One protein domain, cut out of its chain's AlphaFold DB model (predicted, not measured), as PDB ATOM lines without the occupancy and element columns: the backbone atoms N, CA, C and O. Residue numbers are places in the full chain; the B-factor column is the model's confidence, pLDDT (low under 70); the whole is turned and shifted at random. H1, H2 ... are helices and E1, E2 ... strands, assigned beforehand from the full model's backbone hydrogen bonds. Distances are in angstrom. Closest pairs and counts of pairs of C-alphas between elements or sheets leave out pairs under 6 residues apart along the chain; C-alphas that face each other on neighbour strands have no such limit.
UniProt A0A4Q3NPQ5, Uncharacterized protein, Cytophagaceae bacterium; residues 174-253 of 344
ATOM      1  N   VAL A 174     294.374  64.120  46.676       96.44
ATOM      2  CA  VAL A 174     294.601  64.607  45.312       96.44
ATOM      3  C   VAL A 174     294.013  63.661  44.270       96.44
ATOM      4  O   VAL A 174     293.895  62.454  44.508       96.44
ATOM      5  N   HIS A 175     293.685  64.204  43.098       95.62
ATOM      6  CA  HIS A 175     293.257  63.421  41.945       95.62
ATOM      7  C   HIS A 175     294.393  62.492  41.471       95.62
ATOM      8  O   HIS A 175     295.520  62.964  41.283       95.62
ATOM      9  N   PRO A 176     294.144  61.196  41.211       90.81
ATOM     10  CA  PRO A 176     295.203  60.227  40.918       90.81
ATOM     11  C   PRO A 176     295.935  60.478  39.593       90.81
ATOM     12  O   PRO A 176     297.089  60.080  39.465       90.81
ATOM     13  N   LYS A 177     295.291  61.151  38.628       89.12
ATOM     14  CA  LYS A 177     295.884  61.487  37.318       89.12
ATOM     15  C   LYS A 177     296.595  62.842  37.297       89.12
ATOM     16  O   LYS A 177     297.620  62.979  36.643       89.12
ATOM     17  N   PHE A 178     296.058  63.837  38.004       91.31
ATOM     18  CA  PHE A 178     296.469  65.240  37.846       91.31
ATOM     19  C   PHE A 178     297.219  65.789  39.061       91.31
ATOM     20  O   PHE A 178     297.923  66.786  38.950       91.31
ATOM     21  N   GLY A 179     297.076  65.165  40.235       91.00
ATOM     22  CA  GLY A 179     297.692  65.656  41.466       91.00
ATOM     23  C   GLY A 179     297.065  66.928  42.034       91.00
ATOM     24  O   GLY A 179     297.570  67.450  43.028       91.00
ATOM     25  N   THR A 180     295.979  67.417  41.434       95.06
ATOM     26  CA  THR A 180     295.190  68.547  41.930       95.06
ATOM     27  C   THR A 180     294.506  68.172  43.239       95.06
ATOM     28  O   THR A 180     294.086  67.028  43.417       95.06
ATOM     29  N   ALA A 181     294.432  69.114  44.182       95.88
ATOM     30  CA  ALA A 181     293.747  68.891  45.451       95.88
ATOM     31  C   ALA A 181     292.252  68.650  45.206       95.88
ATOM     32  O   ALA A 181     291.636  69.360  44.417       95.88
ATOM     33  N   VAL A 182     291.686  67.652  45.882       96.38
ATOM     34  CA  VAL A 182     290.261  67.303  45.791       96.38
ATOM     35  C   VAL A 182     289.684  67.074  47.193       96.38
ATOM     36  O   VAL A 182     290.454  66.773  48.117       96.38
ATOM     37  N   PRO A 183     288.355  67.201  47.377       95.12
ATOM     38  CA  PRO A 183     287.679  66.840  48.620       95.12
ATOM     39  C   PRO A 183     288.010  65.418  49.080       95.12
ATOM     40  O   PRO A 183     288.310  64.535  48.273       95.12
ATOM     41  N   PHE A 184     287.940  65.174  50.391       89.88
ATOM     42  CA  PHE A 184     288.342  63.884  50.957       89.88
ATOM     43  C   PHE A 184     287.487  62.707  50.458       89.88
ATOM     44  O   PHE A 184     287.998  61.598  50.315       89.88
ATOM     45  N   ASN A 185     286.213  62.968  50.166       92.50
ATOM     46  CA  ASN A 185     285.218  62.017  49.674       92.50
ATOM     47  C   ASN A 185     285.174  61.888  48.139       92.50
ATOM     48  O   ASN A 185     284.304  61.195  47.619       92.50
ATOM     49  N   TRP A 186     286.079  62.537  47.399       94.75
ATOM     50  CA  TRP A 186     286.089  62.449  45.939       94.75
ATOM     51  C   TRP A 186     286.405  61.009  45.472       94.75
ATOM     52  O   TRP A 186     287.423  60.447  45.898       94.75
ATOM     53  N   PRO A 187     285.592  60.400  44.582       95.31
ATOM     54  CA  PRO A 187     285.807  59.029  44.120       95.31
ATOM     55  C   PRO A 187     287.203  58.817  43.519       95.31
ATOM     56  O   PRO A 187     287.623  59.517  42.599       95.31
ATOM     57  N   GLY A 188     287.952  57.851  44.056       93.25
ATOM     58  CA  GLY A 188     289.310  57.538  43.598       93.25
ATOM     59  C   GLY A 188     290.408  58.497  44.082       93.25
ATOM     60  O   GLY A 188     291.556  58.375  43.647       93.25
ATOM     61  N   ALA A 189     290.107  59.436  44.985       94.62
ATOM     62  CA  ALA A 189     291.108  60.338  45.539       94.62
ATOM     63  C   ALA A 189     292.160  59.601  46.383       94.62
ATOM     64  O   ALA A 189     291.861  58.820  47.291       94.62
ATOM     65  N   ILE A 190     293.430  59.908  46.132       94.50
ATOM     66  CA  ILE A 190     294.559  59.296  46.837       94.50
ATOM     67  C   ILE A 190     295.259  60.314  47.728       94.50
ATOM     68  O   ILE A 190     295.169  61.522  47.527       94.50
ATOM     69  N   ALA A 191     295.976  59.837  48.745       94.75
ATOM     70  CA  ALA A 191     296.792  60.720  49.568       94.75
ATOM     71  C   ALA A 191     297.883  61.390  48.713       94.75
ATOM     72  O   ALA A 191     298.554  60.722  47.920       94.75
ATOM     73  N   ARG A 192     298.125  62.690  48.926       93.00
ATOM     74  CA  ARG A 192     299.154  63.462  48.203       93.00
ATOM     75  C   ARG A 192     300.532  62.797  48.226       93.00
ATOM     76  O   ARG A 192     301.238  62.804  47.221       93.00
ATOM     77  N   GLY A 193     300.900  62.176  49.350       90.06
ATOM     78  CA  GLY A 193     302.156  61.432  49.483       90.06
ATOM     79  C   GLY A 193     302.244  60.202  48.570       90.06
ATOM     80  O   GLY A 193     303.310  59.925  48.023       90.06
ATOM     81  N   VAL A 194     301.126  59.502  48.351       92.12
ATOM     82  CA  VAL A 194     301.056  58.350  47.435       92.12
ATOM     83  C   VAL A 194     301.202  58.821  45.991       92.12
ATOM     84  O   VAL A 194     302.019  58.267  45.261       92.12
ATOM     85  N   PHE A 195     300.485  59.879  45.600       93.06
ATOM     86  CA  PHE A 195     300.616  60.476  44.267       93.06
ATOM     87  C   PHE A 195     302.057  60.935  43.992       93.06
ATOM     88  O   PHE A 195     302.676  60.498  43.025       93.06
ATOM     89  N   ALA A 196     302.638  61.736  44.892       89.69
ATOM     90  CA  ALA A 196     304.007  62.235  44.755       89.69
ATOM     91  C   ALA A 196     305.059  61.113  44.716       89.69
ATOM     92  O   ALA A 196     306.099  61.263  44.074       89.69
ATOM     93  N   GLY A 197     304.806  59.990  45.398       87.94
ATOM     94  CA  GLY A 197     305.666  58.810  45.355       87.94
ATOM     95  C   GLY A 197     305.579  58.026  44.043       87.94
ATOM     96  O   GLY A 197     306.579  57.429  43.649       87.94
ATOM     97  N   ARG A 198     304.415  58.043  43.376       91.81
ATOM     98  CA  ARG A 198     304.149  57.360  42.096       91.81
ATOM     99  C   ARG A 198     304.556  58.170  40.867       91.81
ATOM    100  O   ARG A 198     304.670  57.581  39.799       91.81
ATOM    101  N   GLN A 199     304.781  59.478  41.007       93.38
ATOM    102  CA  GLN A 199     305.269  60.309  39.905       93.38
ATOM    103  C   GLN A 199     306.528  59.693  39.301       93.38
ATOM    104  O   GLN A 199     307.497  59.422  40.013       93.38
ATOM    105  N   LEU A 200     306.483  59.470  37.995       94.19
ATOM    106  CA  LEU A 200     307.619  59.009  37.225       94.19
ATOM    107  C   LEU A 200     308.578  60.177  36.990       94.19
ATOM    108  O   LEU A 200     308.153  61.308  36.745       94.19
ATOM    109  N   VAL A 201     309.868  59.901  37.112       94.31
ATOM    110  CA  VAL A 201     310.951  60.852  36.889       94.31
ATOM    111  C   VAL A 201     312.019  60.220  36.012       94.31
ATOM    112  O   VAL A 201     312.191  58.998  36.000       94.31
ATOM    113  N   ASP A 202     312.740  61.065  35.294       91.94
ATOM    114  CA  ASP A 202     313.943  60.671  34.581       91.94
ATOM    115  C   ASP A 202     314.990  60.132  35.584       91.94
ATOM    116  O   ASP A 202     315.256  60.780  36.606       91.94
ATOM    117  N   PRO A 203     315.569  58.942  35.345       85.94
ATOM    118  CA  PRO A 203     316.475  58.295  36.292       85.94
ATOM    119  C   PRO A 203     317.839  58.988  36.432       85.94
ATOM    120  O   PRO A 203     318.549  58.716  37.399       85.94
ATOM    121  N   VAL A 204     318.215  59.863  35.496       84.06
ATOM    122  CA  VAL A 204     319.492  60.589  35.486       84.06
ATOM    123  C   VAL A 204     319.334  61.959  36.140       84.06
ATOM    124  O   VAL A 204     320.127  62.333  37.002       84.06
ATOM    125  N   THR A 205     318.297  62.705  35.757       86.56
ATOM    126  CA  THR A 205     318.116  64.108  36.169       86.56
ATOM    127  C   THR A 205     317.157  64.278  37.345       86.56
ATOM    128  O   THR A 205     317.245  65.261  38.082       86.56
ATOM    129  N   GLY A 206     316.227  63.340  37.546       86.50
ATOM    130  CA  GLY A 206     315.154  63.459  38.533       86.50
ATOM    131  C   GLY A 206     314.037  64.435  38.148       86.50
ATOM    132  O   GLY A 206     313.158  64.698  38.980       86.50
ATOM    133  N   ALA A 207     314.061  64.975  36.924       90.25
ATOM    134  CA  ALA A 207     312.978  65.777  36.363       90.25
ATOM    135  C   ALA A 207     311.723  64.912  36.128       90.25
ATOM    136  O   ALA A 207     311.852  63.695  35.979       90.25
ATOM    137  N   PRO A 208     310.502  65.486  36.118       93.00
ATOM    138  CA  PRO A 208     309.293  64.747  35.756       93.00
ATOM    139  C   PRO A 208     309.464  64.023  34.417       93.00
ATOM    140  O   PRO A 208     309.956  64.609  33.459       93.00
ATOM    141  N   ALA A 209     309.078  62.749  34.359       92.56
ATOM    142  CA  ALA A 209     309.136  61.994  33.115       92.56
ATOM    143  C   ALA A 209     308.056  62.493  32.145       92.56
ATOM    144  O   ALA A 209     306.912  62.733  32.543       92.56
ATOM    145  N   HIS A 210     308.420  62.606  30.873       90.38
ATOM    146  CA  HIS A 210     307.521  62.953  29.776       90.38
ATOM    147  C   HIS A 210     307.410  61.764  28.811       90.38
ATOM    148  O   HIS A 210     308.112  60.759  28.956       90.38
ATOM    149  N   ALA A 211     306.508  61.850  27.830       88.19
ATOM    150  CA  ALA A 211     306.447  60.846  26.771       88.19
ATOM    151  C   ALA A 211     307.819  60.757  26.075       88.19
ATOM    152  O   ALA A 211     308.375  61.778  25.677       88.19
ATOM    153  N   GLY A 212     308.382  59.550  25.986       89.88
ATOM    154  CA  GLY A 212     309.715  59.314  25.417       89.88
ATOM    155  C   GLY A 212     310.875  59.279  26.419       89.88
ATOM    156  O   GLY A 212     311.990  58.951  26.022       89.88
ATOM    157  N   THR A 213     310.660  59.542  27.715       89.88
ATOM    158  CA  THR A 213     311.700  59.288  28.729       89.88
ATOM    159  C   THR A 213     312.031  57.790  28.763       89.88
ATOM    160  O   THR A 213     311.157  56.966  29.023       89.88
ATOM    161  N   LEU A 214     313.295  57.431  28.519       92.31
ATOM    162  CA  LEU A 214     313.777  56.048  28.576       92.31
ATOM    163  C   LEU A 214     313.791  55.541  30.026       92.31
ATOM    164  O   LEU A 214     314.455  56.119  30.885       92.31
ATOM    165  N   ASN A 215     313.088  54.434  30.280       90.69
ATOM    166  CA  ASN A 215     313.047  53.729  31.570       90.69
ATOM    167  C   ASN A 215     312.775  54.648  32.778       90.69
ATOM    168  O   ASN A 215     313.588  54.711  33.709       90.69
ATOM    169  N   PRO A 216     311.644  55.374  32.792       93.38
ATOM    170  CA  PRO A 216     311.353  56.293  33.873       93.38
ATOM    171  C   PRO A 216     311.165  55.520  35.180       93.38
ATOM    172  O   PRO A 216     310.516  54.473  35.232       93.38
ATOM    173  N   VAL A 217     311.714  56.054  36.265       92.06
ATOM    174  CA  VAL A 217     311.621  55.441  37.593       92.06
ATOM    175  C   VAL A 217     310.669  56.236  38.466       92.06
ATOM    176  O   VAL A 217     310.458  57.430  38.273       92.06
ATOM    177  N   THR A 218     310.094  55.606  39.486       93.31
ATOM    178  CA  THR A 218     309.300  56.367  40.455       93.31
ATOM    179  C   THR A 218     310.185  57.365  41.202       93.31
ATOM    180  O   THR A 218     311.332  57.079  41.550       93.31
ATOM    181  N   ARG A 219     309.636  58.531  41.543       89.50
ATOM    182  CA  ARG A 219     310.329  59.554  42.334       89.50
ATOM    183  C   ARG A 219     310.822  59.011  43.671       89.50
ATOM    184  O   ARG A 219     311.874  59.424  44.157       89.50
ATOM    185  N   LYS A 220     310.075  58.074  44.267       87.25
ATOM    186  CA  LYS A 220     310.498  57.341  45.466       87.25
ATOM    187  C   LYS A 220     311.774  56.538  45.197       87.25
ATOM    188  O   LYS A 220     312.715  56.667  45.976       87.25
ATOM    189  N   HIS A 221     311.813  55.777  44.101       88.94
ATOM    190  CA  HIS A 221     312.985  54.998  43.702       88.94
ATOM    191  C   HIS A 221     314.194  55.897  43.407       88.94
ATOM    192  O   HIS A 221     315.258  55.682  43.985       88.94
ATOM    193  N   PHE A 222     314.018  56.967  42.625       88.25
ATOM    194  CA  PHE A 222     315.076  57.947  42.352       88.25
ATOM    195  C   PHE A 222     315.650  58.555  43.641       88.25
ATOM    196  O   PHE A 222     316.862  58.621  43.827       88.25
ATOM    197  N   ARG A 223     314.789  58.946  44.595       83.75
ATOM    198  CA  ARG A 223     315.234  59.478  45.895       83.75
ATOM    199  C   ARG A 223     316.001  58.453  46.727       83.75
ATOM    200  O   ARG A 223     316.954  58.839  47.397       83.75
ATOM    201  N   SER A 224     315.591  57.184  46.712       82.69
ATOM    202  CA  SER A 224     316.323  56.116  47.409       82.69
ATOM    203  C   SER A 224     317.638  55.746  46.727       82.69
ATOM    204  O   SER A 224     318.564  55.317  47.407       82.69
ATOM    205  N   ALA A 225     317.726  55.950  45.412       83.88
ATOM    206  CA  ALA A 225     318.915  55.717  44.603       83.88
ATOM    207  C   ALA A 225     319.857  56.931  44.558       83.88
ATOM    208  O   ALA A 225     320.800  56.933  43.777       83.88
ATOM    209  N   LYS A 226     319.628  57.972  45.376       86.38
ATOM    210  CA  LYS A 226     320.578  59.083  45.482       86.38
ATOM    211  C   LYS A 226     321.933  58.561  45.946       86.38
ATOM    212  O   LYS A 226     322.021  57.848  46.952       86.38
ATOM    213  N   TYR A 227     322.954  58.964  45.205       89.50
ATOM    214  CA  TYR A 227     324.340  58.649  45.481       89.50
ATOM    215  C   TYR A 227     324.964  59.746  46.339       89.50
ATOM    216  O   TYR A 227     324.582  60.917  46.273       89.50
ATOM    217  N   PHE A 228     325.898  59.335  47.176       91.31
ATOM    218  CA  PHE A 228     326.627  60.161  48.115       91.31
ATOM    219  C   PHE A 228     328.087  59.759  48.043       91.31
ATOM    220  O   PHE A 228     328.398  58.583  47.885       91.31
ATOM    221  N   ASP A 229     328.974  60.729  48.150       92.12
ATOM    222  CA  ASP A 229     330.394  60.459  48.293       92.12
ATOM    223  C   ASP A 229     330.634  59.762  49.644       92.12
ATOM    224  O   ASP A 229     330.148  60.222  50.681       92.12
ATOM    225  N   ALA A 230     331.319  58.616  49.628       87.88
ATOM    226  CA  ALA A 230     331.511  57.803  50.827       87.88
ATOM    227  C   ALA A 230     332.398  58.474  51.890       87.88
ATOM    228  O   ALA A 230     332.272  58.142  53.067       87.88
ATOM    229  N   VAL A 231     333.272  59.401  51.486       86.25
ATOM    230  CA  VAL A 231     334.238  60.073  52.365       86.25
ATOM    231  C   VAL A 231     333.622  61.336  52.958       86.25
ATOM    232  O   VAL A 231     333.635  61.528  54.168       86.25
ATOM    233  N   THR A 232     333.043  62.192  52.116       88.19
ATOM    234  CA  THR A 232     332.497  63.491  52.551       88.19
ATOM    235  C   THR A 232     331.050  63.405  53.039       88.19
ATOM    236  O   THR A 232     330.569  64.307  53.722       88.19
ATOM    237  N   GLY A 233     330.313  62.355  52.660       86.69
ATOM    238  CA  GLY A 233     328.883  62.214  52.947       86.69
ATOM    239  C   GLY A 233     327.986  63.193  52.177       86.69
ATOM    240  O   GLY A 233     326.777  63.238  52.428       86.69
ATOM    241  N   LEU A 234     328.540  63.972  51.242       89.31
ATOM    242  CA  LEU A 234     327.795  64.925  50.423       89.31
ATOM    243  C   LEU A 234     327.103  64.226  49.240       89.31
ATOM    244  O   LEU A 234     327.566  63.179  48.782       89.31
ATOM    245  N   PRO A 235     325.986  64.773  48.716       88.00
ATOM    246  CA  PRO A 235     325.355  64.242  47.511       88.00
ATOM    247  C   PRO A 235     326.338  64.219  46.333       88.00
ATOM    248  O   PRO A 235     326.942  65.237  46.008       88.00
ATOM    249  N   ALA A 236     326.448  63.073  45.663       90.81
ATOM    250  CA  ALA A 236     327.340  62.868  44.528       90.81
ATOM    251  C   ALA A 236     326.567  62.371  43.301       90.81
ATOM    252  O   ALA A 236     325.455  61.842  43.401       90.81
ATOM    253  N   LYS A 237     327.161  62.529  42.114       87.00
ATOM    254  CA  LYS A 237     326.638  61.888  40.903       87.00
ATOM    255  C   LYS A 237     326.952  60.394  40.965       87.00
ATOM    256  O   LYS A 237     327.968  59.991  41.521       87.00
ATOM    257  N   ARG A 238     326.118  59.569  40.327       84.69
ATOM    258  CA  ARG A 238     326.350  58.116  40.217       84.69
ATOM    259  C   ARG A 238     327.723  57.772  39.624       84.69
ATOM    260  O   ARG A 238     328.282  56.737  39.954       84.69
ATOM    261  N   THR A 239     328.227  58.617  38.727       87.56
ATOM    262  CA  THR A 239     329.500  58.430  38.018       87.56
ATOM    263  C   THR A 239     330.719  58.870  38.826       87.56
ATOM    264  O   THR A 239     331.840  58.641  38.386       87.56
ATOM    265  N   THR A 240     330.532  59.530  39.971       91.00
ATOM    266  CA  THR A 240     331.642  59.937  40.835       91.00
ATOM    267  C   THR A 240     332.283  58.687  41.448       91.00
ATOM    268  O   THR A 240     331.584  57.828  41.989       91.00
ATOM    269  N   ALA A 241     333.610  58.563  41.353       93.06
ATOM    270  CA  ALA A 241     334.341  57.453  41.961       93.06
ATOM    271  C   ALA A 241     334.095  57.423  43.480       93.06
ATOM    272  O   ALA A 241     334.138  58.458  44.135       93.06
ATOM    273  N   GLY A 242     333.789  56.245  44.032       89.38
ATOM    274  CA  GLY A 242     333.460  56.100  45.456       89.38
ATOM    275  C   GLY A 242     332.040  56.536  45.847       89.38
ATOM    276  O   GLY A 242     331.706  56.523  47.031       89.38
ATOM    277  N   ALA A 243     331.178  56.888  44.886       92.75
ATOM    278  CA  ALA A 243     329.792  57.222  45.179       92.75
ATOM    279  C   ALA A 243     328.980  55.979  45.590       92.75
ATOM    280  O   ALA A 243     328.878  54.993  44.860       92.75
ATOM    281  N   VAL A 244     328.338  56.048  46.753       92.75
ATOM    282  CA  VAL A 244     327.518  54.985  47.343       92.75
ATOM    283  C   VAL A 244     326.074  55.440  47.508       92.75
ATOM    284  O   VAL A 244     325.784  56.618  47.695       92.75
ATOM    285  N   ILE A 245     325.123  54.511  47.465       91.44
ATOM    286  CA  ILE A 245     323.721  54.839  47.755       91.44
ATOM    287  C   ILE A 245     323.538  55.180  49.240       91.44
ATOM    288  O   ILE A 245     324.225  54.638  50.107       91.44
ATOM    289  N   LEU A 246     322.547  56.020  49.556       86.94
ATOM    290  CA  LEU A 246     322.280  56.487  50.926       86.94
ATOM    291  C   LEU A 246     322.180  55.364  51.971       86.94
ATOM    292  O   LEU A 246     322.622  55.529  53.106       86.94
ATOM    293  N   ASN A 247     321.559  54.236  51.622       85.00
ATOM    294  CA  ASN A 247     321.417  53.109  52.547       85.00
ATOM    295  C   ASN A 247     322.766  52.452  52.845       85.00
ATOM    296  O   ASN A 247     323.030  52.123  54.001       85.00
ATOM    297  N   THR A 248     323.624  52.323  51.831       87.88
ATOM    298  CA  THR A 248     324.992  51.828  51.989       87.88
ATOM    299  C   THR A 248     325.796  52.788  52.857       87.88
ATOM    300  O   THR A 248     326.329  52.341  53.867       87.88
ATOM    301  N   LEU A 249     325.755  54.098  52.584       88.06
ATOM    302  CA  LEU A 249     326.399  55.115  53.429       88.06
ATOM    303  C   LEU A 249     325.941  55.016  54.896       88.06
ATOM    304  O   LEU A 249     326.749  54.959  55.817       88.06
ATOM    305  N   LYS A 250     324.625  54.918  55.134       84.88
ATOM    306  CA  LYS A 250     324.061  54.758  56.487       84.88
ATOM    307  C   LYS A 250     324.488  53.459  57.171       84.88
ATOM    308  O   LYS A 250     324.557  53.435  58.397       84.88
ATOM    309  N   SER A 251     324.707  52.391  56.407       83.31
ATOM    310  CA  SER A 251     325.163  51.098  56.927       83.31
ATOM    311  C   SER A 251     326.667  51.067  57.207       83.31
ATOM    312  O   SER A 251     327.083  50.422  58.164       83.31
ATOM    313  N   GLN A 252     327.450  51.801  56.413       86.19
ATOM    314  CA  GLN A 252     328.892  51.980  56.572       86.19
ATOM    315  C   GLN A 252     329.240  52.975  57.676       86.19
ATOM    316  O   GLN A 252     330.372  52.982  58.142       86.19
ATOM    317  N   ARG A 253     328.276  53.790  58.119       89.25
ATOM    318  CA  ARG A 253     328.463  54.716  59.234       89.25
ATOM    319  C   ARG A 253     328.882  53.947  60.482       89.25
ATOM    320  O   ARG A 253     328.095  53.188  61.066       89.25
TER     321      ARG A 253
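What this domain is: This is residues 174 to 253 of the 344 residues of an uncharacterized protein of Cytophagaceae bacterium (UniProt A0A4Q3NPQ5). With little regular structure, this is a loose, flat row: the loop of residues 174 to 191 at one end, H1 and H2 between, and the antiparallel hairpin E1 and E2 with H3 at the other end. The 80 printed residues, 26 in named elements, run H1, H2, E1, E2, H3, class mixed. The radius of gyration of the C-alphas is 16.2 A; the spans are 49 by 31 by 14 A.

How they stand to each other: H1, residues 192 to 198, touches H2, residues 219 to 224, about perpendicular at 77 degrees; the closest C-alphas, of Gly 197 and Lys 220, are 5.1 A apart. E1, residues 227 to 229, and E2, residues 243 to 245, form a hairpin, with N 228 and O 244 within hydrogen-bond range at 2.8 A. H3, residues 246 to 252, is apart from H1; its closest C-alpha pair with E1, Leu 246 and Tyr 227, is at 6.2 A. In H1, H2 and H3 every O i to N i+4 pair is within hydrogen-bond range.

Where its parts are: H1, 10.0 A long, begins at C-alpha 192 (299.154, 63.462, 48.203). H3, 9.8 A, ends at C-alpha 252 (328.892, 51.980, 56.572).

The domain as a whole: The farthest C-alphas, of Asn 185 and Ala 241, are 49.9 A apart. Links H1 to H2 and E1 to E2 are long. The printed part has no cut; no printed residue is under 70 in pLDDT.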